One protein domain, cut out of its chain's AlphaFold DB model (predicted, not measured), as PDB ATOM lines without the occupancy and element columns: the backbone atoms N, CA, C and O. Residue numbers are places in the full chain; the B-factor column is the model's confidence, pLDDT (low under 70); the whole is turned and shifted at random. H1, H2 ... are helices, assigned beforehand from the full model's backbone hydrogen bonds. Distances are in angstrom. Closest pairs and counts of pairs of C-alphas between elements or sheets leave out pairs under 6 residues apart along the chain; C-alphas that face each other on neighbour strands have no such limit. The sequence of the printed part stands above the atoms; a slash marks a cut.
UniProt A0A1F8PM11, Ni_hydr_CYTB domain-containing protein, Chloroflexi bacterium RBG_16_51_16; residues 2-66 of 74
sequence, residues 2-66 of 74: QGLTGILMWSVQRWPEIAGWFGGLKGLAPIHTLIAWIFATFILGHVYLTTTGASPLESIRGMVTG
ATOM      1  N   GLN A   2      43.025  -6.975  15.425       93.56
ATOM      2  CA  GLN A   2      44.267  -7.447  14.786       93.56
ATOM      3  C   GLN A   2      44.147  -7.700  13.269       93.56
ATOM      4  O   GLN A   2      44.965  -7.219  12.492       93.56
ATOM      5  N   GLY A   3      43.095  -8.403  12.829       94.12
ATOM      6  CA  GLY A   3      42.858  -8.640  11.398       94.12
ATOM      7  C   GLY A   3      42.563  -7.357  10.611       94.12
ATOM      8  O   GLY A   3      43.047  -7.192   9.496       94.12
ATOM      9  N   LEU A   4      41.840  -6.409  11.218       92.50
ATOM     10  CA  LEU A   4      41.505  -5.129  10.589       92.50
ATOM     11  C   LEU A   4      42.758  -4.280  10.340       92.50
ATOM     12  O   LEU A   4      42.955  -3.797   9.230       92.50
ATOM     13  N   THR A   5      43.635  -4.134  11.338       92.88
ATOM     14  CA  THR A   5      44.881  -3.365  11.175       92.88
ATOM     15  C   THR A   5      45.848  -4.037  10.197       92.88
ATOM     16  O   THR A   5      46.531  -3.336   9.457       92.88
ATOM     17  N   GLY A   6      45.852  -5.373  10.113       93.00
ATOM     18  CA  GLY A   6      46.625  -6.110   9.106       93.00
ATOM     19  C   GLY A   6      46.141  -5.854   7.673       93.00
ATOM     20  O   GLY A   6      46.946  -5.553   6.792       93.00
ATOM     21  N   ILE A   7      44.823  -5.887   7.447       92.31
ATOM     22  CA  ILE A   7      44.222  -5.558   6.142       92.31
ATOM     23  C   ILE A   7      44.527  -4.104   5.749       92.31
ATOM     24  O   ILE A   7      44.867  -3.840   4.596       92.31
ATOM     25  N   LEU A   8      44.470  -3.165   6.700       90.19
ATOM     26  CA  LEU A   8      44.812  -1.758   6.458       90.19
ATOM     27  C   LEU A   8      46.301  -1.549   6.136       90.19
ATOM     28  O   LEU A   8      46.636  -0.693   5.326       90.19
ATOM     29  N   MET A   9      47.210  -2.324   6.727       91.25
ATOM     30  CA  MET A   9      48.631  -2.267   6.358       91.25
ATOM     31  C   MET A   9      48.877  -2.824   4.952       91.25
ATOM     32  O   MET A   9      49.662  -2.249   4.201       91.25
ATOM     33  N   TRP A  10      48.192  -3.906   4.572       91.44
ATOM     34  CA  TRP A  10      48.252  -4.444   3.209       91.44
ATOM     35  C   TRP A  10      47.708  -3.443   2.179       91.44
ATOM     36  O   TRP A  10      48.301  -3.259   1.112       91.44
ATOM     37  N   SER A  11      46.629  -2.724   2.512       88.44
ATOM     38  CA  SER A  11      46.030  -1.741   1.606       88.44
ATOM     39  C   SER A  11      46.942  -0.545   1.308       88.44
ATOM     40  O   SER A  11      46.784   0.047   0.244       88.44
ATOM     41  N   VAL A  12      47.950  -0.248   2.144       87.31
ATOM     42  CA  VAL A  12      48.972   0.785   1.859       87.31
ATOM     43  C   VAL A  12      49.642   0.551   0.503       87.31
ATOM     44  O   VAL A  12      49.903   1.507  -0.224       87.31
ATOM     45  N   GLN A  13      49.909  -0.708   0.143       85.81
ATOM     46  CA  GLN A  13      50.555  -1.048  -1.128       85.81
ATOM     47  C   GLN A  13      49.600  -0.925  -2.319       85.81
ATOM     48  O   GLN A  13      50.034  -0.643  -3.433       85.81
ATOM     49  N   ARG A  14      48.299  -1.152  -2.098       87.44
ATOM     50  CA  ARG A  14      47.292  -1.181  -3.163       87.44
ATOM     51  C   ARG A  14      46.678   0.192  -3.431       87.44
ATOM     52  O   ARG A  14      46.480   0.528  -4.596       87.44
ATOM     53  N   TRP A  15      46.391   0.956  -2.376       87.12
ATOM     54  CA  TRP A  15      45.699   2.249  -2.388       87.12
ATOM     55  C   TRP A  15      46.342   3.225  -1.381       87.12
ATOM     56  O   TRP A  15      45.809   3.445  -0.287       87.12
ATOM     57  N   PRO A  16      47.489   3.832  -1.735       80.94
ATOM     58  CA  PRO A  16      48.271   4.651  -0.807       80.94
ATOM     59  C   PRO A  16      47.534   5.907  -0.313       80.94
ATOM     60  O   PRO A  16      47.733   6.307   0.831       80.94
ATOM     61  N   GLU A  17      46.645   6.499  -1.121       82.56
ATOM     62  CA  GLU A  17      45.869   7.686  -0.719       82.56
ATOM     63  C   GLU A  17      44.905   7.392   0.436       82.56
ATOM     64  O   GLU A  17      44.868   8.128   1.421       82.56
ATOM     65  N   ILE A  18      44.190   6.265   0.360       77.00
ATOM     66  CA  ILE A  18      43.248   5.828   1.399       77.00
ATOM     67  C   ILE A  18      44.009   5.502   2.685       77.00
ATOM     68  O   ILE A  18      43.591   5.886   3.774       77.00
ATOM     69  N   ALA A  19      45.158   4.832   2.575       77.81
ATOM     70  CA  ALA A  19      45.977   4.507   3.737       77.81
ATOM     71  C   ALA A  19      46.600   5.752   4.398       77.81
ATOM     72  O   ALA A  19      46.819   5.763   5.613       77.81
ATOM     73  N   GLY A  20      46.852   6.812   3.623       79.56
ATOM     74  CA  GLY A  20      47.329   8.102   4.120       79.56
ATOM     75  C   GLY A  20      46.377   8.751   5.129       79.56
ATOM     76  O   GLY A  20      46.842   9.305   6.125       79.56
ATOM     77  N   TRP A  21      45.058   8.603   4.950       82.38
ATOM     78  CA  TRP A  21      44.053   9.119   5.896       82.38
ATOM     79  C   TRP A  21      44.125   8.452   7.276       82.38
ATOM     80  O   TRP A  21      43.722   9.047   8.272       82.38
ATOM     81  N   PHE A  22      44.695   7.246   7.352       78.88
ATOM     82  CA  PHE A  22      44.897   6.491   8.592       78.88
ATOM     83  C   PHE A  22      46.330   6.611   9.148       78.88
ATOM     84  O   PHE A  22      46.742   5.807   9.985       78.88
ATOM     85  N   GLY A  23      47.114   7.594   8.687       84.44
ATOM     86  CA  GLY A  23      48.491   7.826   9.148       84.44
ATOM     87  C   GLY A  23      49.543   6.902   8.518       84.44
ATOM     88  O   GLY A  23      50.705   6.911   8.941       84.44
ATOM     89  N   GLY A  24      49.161   6.113   7.506       88.88
ATOM     90  CA  GLY A  24      50.040   5.191   6.785       88.88
ATOM     91  C   GLY A  24      50.744   4.173   7.691       88.88
ATOM     92  O   GLY A  24      50.329   3.903   8.818       88.88
ATOM     93  N   LEU A  25      51.860   3.610   7.217       90.81
ATOM     94  CA  LEU A  25      52.614   2.607   7.987       90.81
ATOM     95  C   LEU A  25      53.185   3.151   9.301       90.81
ATOM     96  O   LEU A  25      53.286   2.396  10.262       90.81
ATOM     97  N   LYS A  26      53.518   4.447   9.372       91.50
ATOM     98  CA  LYS A  26      54.059   5.062  10.595       91.50
ATOM     99  C   LYS A  26      53.064   5.006  11.761       91.50
ATOM    100  O   LYS A  26      53.502   4.863  12.896       91.50
ATOM    101  N   GLY A  27      51.759   5.091  11.487       90.12
ATOM    102  CA  GLY A  27      50.706   4.927  12.496       90.12
ATOM    103  C   GLY A  27      50.222   3.482  12.640       90.12
ATOM    104  O   GLY A  27      50.123   2.963  13.751       90.12
ATOM    105  N   LEU A  28      49.953   2.802  11.522       91.81
ATOM    106  CA  LEU A  28      49.351   1.464  11.535       91.81
ATOM    107  C   LEU A  28      50.284   0.384  12.106       91.81
ATOM    108  O   LEU A  28      49.819  -0.478  12.852       91.81
ATOM    109  N   ALA A  29      51.585   0.434  11.804       93.75
ATOM    110  CA  ALA A  29      52.541  -0.587  12.237       93.75
ATOM    111  C   ALA A  29      52.721  -0.677  13.769       93.75
ATOM    112  O   ALA A  29      52.629  -1.793  14.297       93.75
ATOM    113  N   PRO A  30      52.929   0.428  14.523       95.25
ATOM    114  CA  PRO A  30      53.016   0.342  15.982       95.25
ATOM    115  C   PRO A  30      51.691  -0.096  16.619       95.25
ATOM    116  O   PRO A  30      51.707  -0.896  17.553       95.25
ATOM    117  N   ILE A  31      50.542   0.341  16.084       94.62
ATOM    118  CA  ILE A  31      49.220  -0.071  16.584       94.62
ATOM    119  C   ILE A  31      49.000  -1.575  16.374       94.62
ATOM    120  O   ILE A  31      48.613  -2.277  17.305       94.62
ATOM    121  N   HIS A  32      49.269  -2.091  15.171       96.06
ATOM    122  CA  HIS A  32      49.150  -3.521  14.877       96.06
ATOM    123  C   HIS A  32      50.078  -4.360  15.759       96.06
ATOM    124  O   HIS A  32      49.667  -5.395  16.281       96.06
ATOM    125  N   THR A  33      51.309  -3.891  15.977       97.00
ATOM    126  CA  THR A  33      52.277  -4.565  16.852       97.00
ATOM    127  C   THR A  33      51.799  -4.597  18.304       97.00
ATOM    128  O   THR A  33      51.856  -5.645  18.942       97.00
ATOM    129  N   LEU A  34      51.281  -3.484  18.832       97.56
ATOM    130  CA  LEU A  34      50.762  -3.430  20.200       97.56
ATOM    131  C   LEU A  34      49.572  -4.380  20.397       97.56
ATOM    132  O   LEU A  34      49.527  -5.121  21.379       97.56
ATOM    133  N   ILE A  35      48.628  -4.395  19.451       97.19
ATOM    134  CA  ILE A  35      47.470  -5.297  19.503       97.19
ATOM    135  C   ILE A  35      47.928  -6.760  19.416       97.19
ATOM    136  O   ILE A  35      47.385  -7.598  20.138       97.19
ATOM    137  N   ALA A  36      48.950  -7.065  18.608       97.94
ATOM    138  CA  ALA A  36      49.534  -8.403  18.532       97.94
ATOM    139  C   ALA A  36      50.085  -8.860  19.889       97.94
ATOM    140  O   ALA A  36      49.810  -9.981  20.306       97.94
ATOM    141  N   TRP A  37      50.807  -7.990  20.602       98.19
ATOM    142  CA  TRP A  37      51.342  -8.305  21.931       98.19
ATOM    143  C   TRP A  37      50.250  -8.500  22.980       98.19
ATOM    144  O   TRP A  37      50.325  -9.440  23.768       98.19
ATOM    145  N   ILE A  38      49.204  -7.671  22.971       98.06
ATOM    146  CA  ILE A  38      48.052  -7.858  23.866       98.06
ATOM    147  C   ILE A  38      47.362  -9.195  23.571       98.06
ATOM    148  O   ILE A  38      47.048  -9.948  24.493       98.06
ATOM    149  N   PHE A  39      47.162  -9.518  22.293       98.00
ATOM    150  CA  PHE A  39      46.560 -10.781  21.879       98.00
ATOM    151  C   PHE A  39      47.428 -11.988  22.262       98.00
ATOM    152  O   PHE A  39      46.902 -12.983  22.754       98.00
ATOM    153  N   ALA A  40      48.752 -11.889  22.117       98.19
ATOM    154  CA  ALA A  40      49.684 -12.927  22.547       98.19
ATOM    155  C   ALA A  40      49.622 -13.153  24.066       98.19
ATOM    156  O   ALA A  40      49.482 -14.292  24.506       98.19
ATOM    157  N   THR A  41      49.641 -12.083  24.868       98.38
ATOM    158  CA  THR A  41      49.483 -12.172  26.329       98.38
ATOM    159  C   THR A  41      48.144 -12.800  26.713       98.38
ATOM    160  O   THR A  41      48.101 -13.640  27.611       98.38
ATOM    161  N   PHE A  42      47.059 -12.453  26.012       98.19
ATOM    162  CA  PHE A  42      45.761 -13.098  26.207       98.19
ATOM    163  C   PHE A  42      45.823 -14.601  25.918       98.19
ATOM    164  O   PHE A  42      45.324 -15.369  26.728       98.19
ATOM    165  N   ILE A  43      46.450 -15.033  24.819       98.25
ATOM    166  CA  ILE A  43      46.596 -16.463  24.503       98.25
ATOM    167  C   ILE A  43      47.380 -17.185  25.602       98.25
ATOM    168  O   ILE A  43      46.948 -18.246  26.043       98.25
ATOM    169  N   LEU A  44      48.491 -16.612  26.078       98.56
ATOM    170  CA  LEU A  44      49.271 -17.205  27.169       98.56
ATOM    171  C   LEU A  44      48.422 -17.375  28.433       98.56
ATOM    172  O   LEU A  44      48.383 -18.464  29.005       98.56
ATOM    173  N   GLY A  45      47.705 -16.323  28.835       98.38
ATOM    174  CA  GLY A  45      46.795 -16.376  29.978       98.38
ATOM    175  C   GLY A  45      45.647 -17.362  29.767       98.38
ATOM    176  O   GLY A  45      45.336 -18.138  30.660       98.38
ATOM    177  N   HIS A  46      45.048 -17.383  28.578       97.75
ATOM    178  CA  HIS A  46      43.954 -18.282  28.230       97.75
ATOM    179  C   HIS A  46      44.385 -19.746  28.319       97.75
ATOM    180  O   HIS A  46      43.746 -20.514  29.032       97.75
ATOM    181  N   VAL A  47      45.498 -20.113  27.673       97.56
ATOM    182  CA  VAL A  47      46.057 -21.471  27.731       97.56
ATOM    183  C   VAL A  47      46.397 -21.847  29.170       97.56
ATOM    184  O   VAL A  47      46.028 -22.933  29.604       97.56
ATOM    185  N   TYR A  48      47.014 -20.949  29.942       97.88
ATOM    186  CA  TYR A  48      47.266 -21.192  31.363       97.88
ATOM    187  C   TYR A  48      45.968 -21.484  32.134       97.88
ATOM    188  O   TYR A  48      45.881 -22.504  32.815       97.88
ATOM    189  N   LEU A  49      44.935 -20.656  31.978       97.31
ATOM    190  CA  LEU A  49      43.649 -20.841  32.660       97.31
ATOM    191  C   LEU A  49      42.931 -22.136  32.251       97.31
ATOM    192  O   LEU A  49      42.201 -22.703  33.057       97.31
ATOM    193  N   THR A  50      43.176 -22.670  31.049       96.56
ATOM    194  CA  THR A  50      42.646 -23.999  30.683       96.56
ATOM    195  C   THR A  50      43.235 -25.143  31.517       96.56
ATOM    196  O   THR A  50      42.680 -26.239  31.517       96.56
ATOM    197  N   THR A  51      44.331 -24.892  32.243       96.56
ATOM    198  CA  THR A  51      45.010 -25.879  33.095       96.56
ATOM    199  C   THR A  51      44.694 -25.735  34.583       96.56
ATOM    200  O   THR A  51      45.169 -26.534  35.386       96.56
ATOM    201  N   THR A  52      43.889 -24.742  34.974       95.62
ATOM    202  CA  THR A  52      43.572 -24.459  36.385       95.62
ATOM    203  C   THR A  52      42.242 -25.066  36.858       95.62
ATOM    204  O   THR A  52      41.711 -24.622  37.872       95.62
ATOM    205  N   GLY A  53      41.681 -26.035  36.121       88.88
ATOM    206  CA  GLY A  53      40.481 -26.797  36.511       88.88
ATOM    207  C   GLY A  53      40.758 -27.883  37.563       88.88
ATOM    208  O   GLY A  53      41.838 -27.913  38.161       88.88
ATOM    209  N   ALA A  54      39.818 -28.814  37.771       90.56
ATOM    210  CA  ALA A  54      39.984 -29.907  38.741       90.56
ATOM    211  C   ALA A  54      41.149 -30.843  38.367       90.56
ATOM    212  O   ALA A  54      41.799 -31.440  39.226       90.56
ATOM    213  N   SER A  55      41.456 -30.932  37.071       92.75
ATOM    214  CA  SER A  55      42.729 -31.454  36.577       92.75
ATOM    215  C   SER A  55      43.247 -30.603  35.410       92.75
ATOM    216  O   SER A  55      42.439 -29.989  34.707       92.75
ATOM    217  N   PRO A  56      44.564 -30.605  35.125       94.38
ATOM    218  CA  PRO A  56      45.150 -29.739  34.096       94.38
ATOM    219  C   PRO A  56      44.611 -29.917  32.670       94.38
ATOM    220  O   PRO A  56      44.853 -29.065  31.822       94.38
ATOM    221  N   LEU A  57      43.928 -31.026  32.375       95.25
ATOM    222  CA  LEU A  57      43.384 -31.328  31.047       95.25
ATOM    223  C   LEU A  57      41.857 -31.304  30.996       95.25
ATOM    224  O   LEU A  57      41.290 -31.546  29.934       95.25
ATOM    225  N   GLU A  58      41.184 -31.046  32.113       94.56
ATOM    226  CA  GLU A  58      39.730 -31.149  32.193       94.56
ATOM    227  C   GLU A  58      39.036 -30.177  31.230       94.56
ATOM    228  O   GLU A  58      38.301 -30.611  30.341       94.56
ATOM    229  N   SER A  59      39.333 -28.879  31.342       94.31
ATOM    230  CA  SER A  59      38.725 -27.859  30.485       94.31
ATOM    231  C   SER A  59      39.108 -28.056  29.016       94.31
ATOM    232  O   SER A  59      38.278 -27.877  28.130       94.31
ATOM    233  N   ILE A  60      40.342 -28.493  28.737       95.75
ATOM    234  CA  ILE A  60      40.800 -28.805  27.372       95.75
ATOM    235  C   ILE A  60      40.007 -29.983  26.790       95.75
ATOM    236  O   ILE A  60      39.560 -29.919  25.643       95.75
ATOM    237  N   ARG A  61      39.791 -31.049  27.573       95.19
ATOM    238  CA  ARG A  61      38.945 -32.179  27.170       95.19
ATOM    239  C   ARG A  61      37.542 -31.684  26.842       95.19
ATOM    240  O   ARG A  61      37.057 -32.013  25.766       95.19
ATOM    241  N   GLY A  62      36.946 -30.857  27.703       95.25
ATOM    242  CA  GLY A  62      35.635 -30.249  27.468       95.25
ATOM    243  C   GLY A  62      35.560 -29.473  26.149       95.25
ATOM    244  O   GLY A  62      34.621 -29.669  25.384       95.25
ATOM    245  N   MET A  63      36.579 -28.674  25.817       96.00
ATOM    246  CA  MET A  63      36.645 -27.948  24.537       96.00
ATOM    247  C   MET A  63      36.721 -28.875  23.315       96.00
ATOM    248  O   MET A  63      36.132 -28.572  22.280       96.00
ATOM    249  N   VAL A  64      37.453 -29.991  23.415       97.19
ATOM    250  CA  VAL A  64      37.655 -30.933  22.299       97.19
ATOM    251  C   VAL A  64      36.468 -31.880  22.130       97.19
ATOM    252  O   VAL A  64      36.054 -32.151  21.004       97.19
ATOM    253  N   THR A  65      35.927 -32.410  23.228       96.62
ATOM    254  CA  THR A  65      34.843 -33.403  23.202       96.62
ATOM    255  C   THR A  65      33.456 -32.775  23.281       96.62
ATOM    256  O   THR A  65      32.476 -33.461  23.007       96.62
ATOM    257  N   GLY A  66      33.353 -31.507  23.688       95.75
ATOM    258  CA  GLY A  66      32.085 -30.816  23.933       95.75
ATOM    259  C   GLY A  66      31.324 -31.313  25.168       95.75
ATOM    260  O   GLY A  66      30.140 -31.021  25.300       95.75
TER     261      GLY A  66
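This is residues 2 to 66 of the 74 residues of the protein "Ni_hydr_CYTB domain-containing protein" of Chloroflexi bacterium RBG_16_51_16 (UniProt A0A1F8PM11). A long helix, H3, makes most of the length; H1 lies beside its residues 24 to 36, short H2 is at the turn between them, and H4 is set off alone past H3's far end. The printed part has 65 residues, with four named helices, H1 to H4 in order, no named strand, and the class all helix. It is an extended rod of 54 by 21 by 12 A, with a radius of gyration of the C-alphas of 18.2 A.

H1, residues 2 to 14, touches H2, residues 16 to 20, with residues 8 to 12 alone; the closest C-alphas, of Val 12 and Ala 19, are 5.1 A apart. H1 touches H3, residues 24 to 49, at a shallow tilt of 26 degrees, opposite ways; the closest C-alphas, of Thr 5 and His 32, are 5.7 A apart. H4, residues 58 to 65, is apart from H1, H2 and H3. Every O i to N i+4 pair is within hydrogen-bond range in H2 and H4, 7 of 9 in H1 and 20 of 22 in H3.

H1 begins at C-alpha 2 (44.267, -7.447, 14.786) and spans 19.3 A, H2 6.1 A, H3 37.3 A. H4 spans 10.5 A, ending at C-alpha 65 (34.843, -33.403, 23.202).

The farthest C-alphas, of Glu 17 and Ala 54, are 54.8 A apart. The printed part has no cut and no long link, and no printed residue is under 70 in pLDDT.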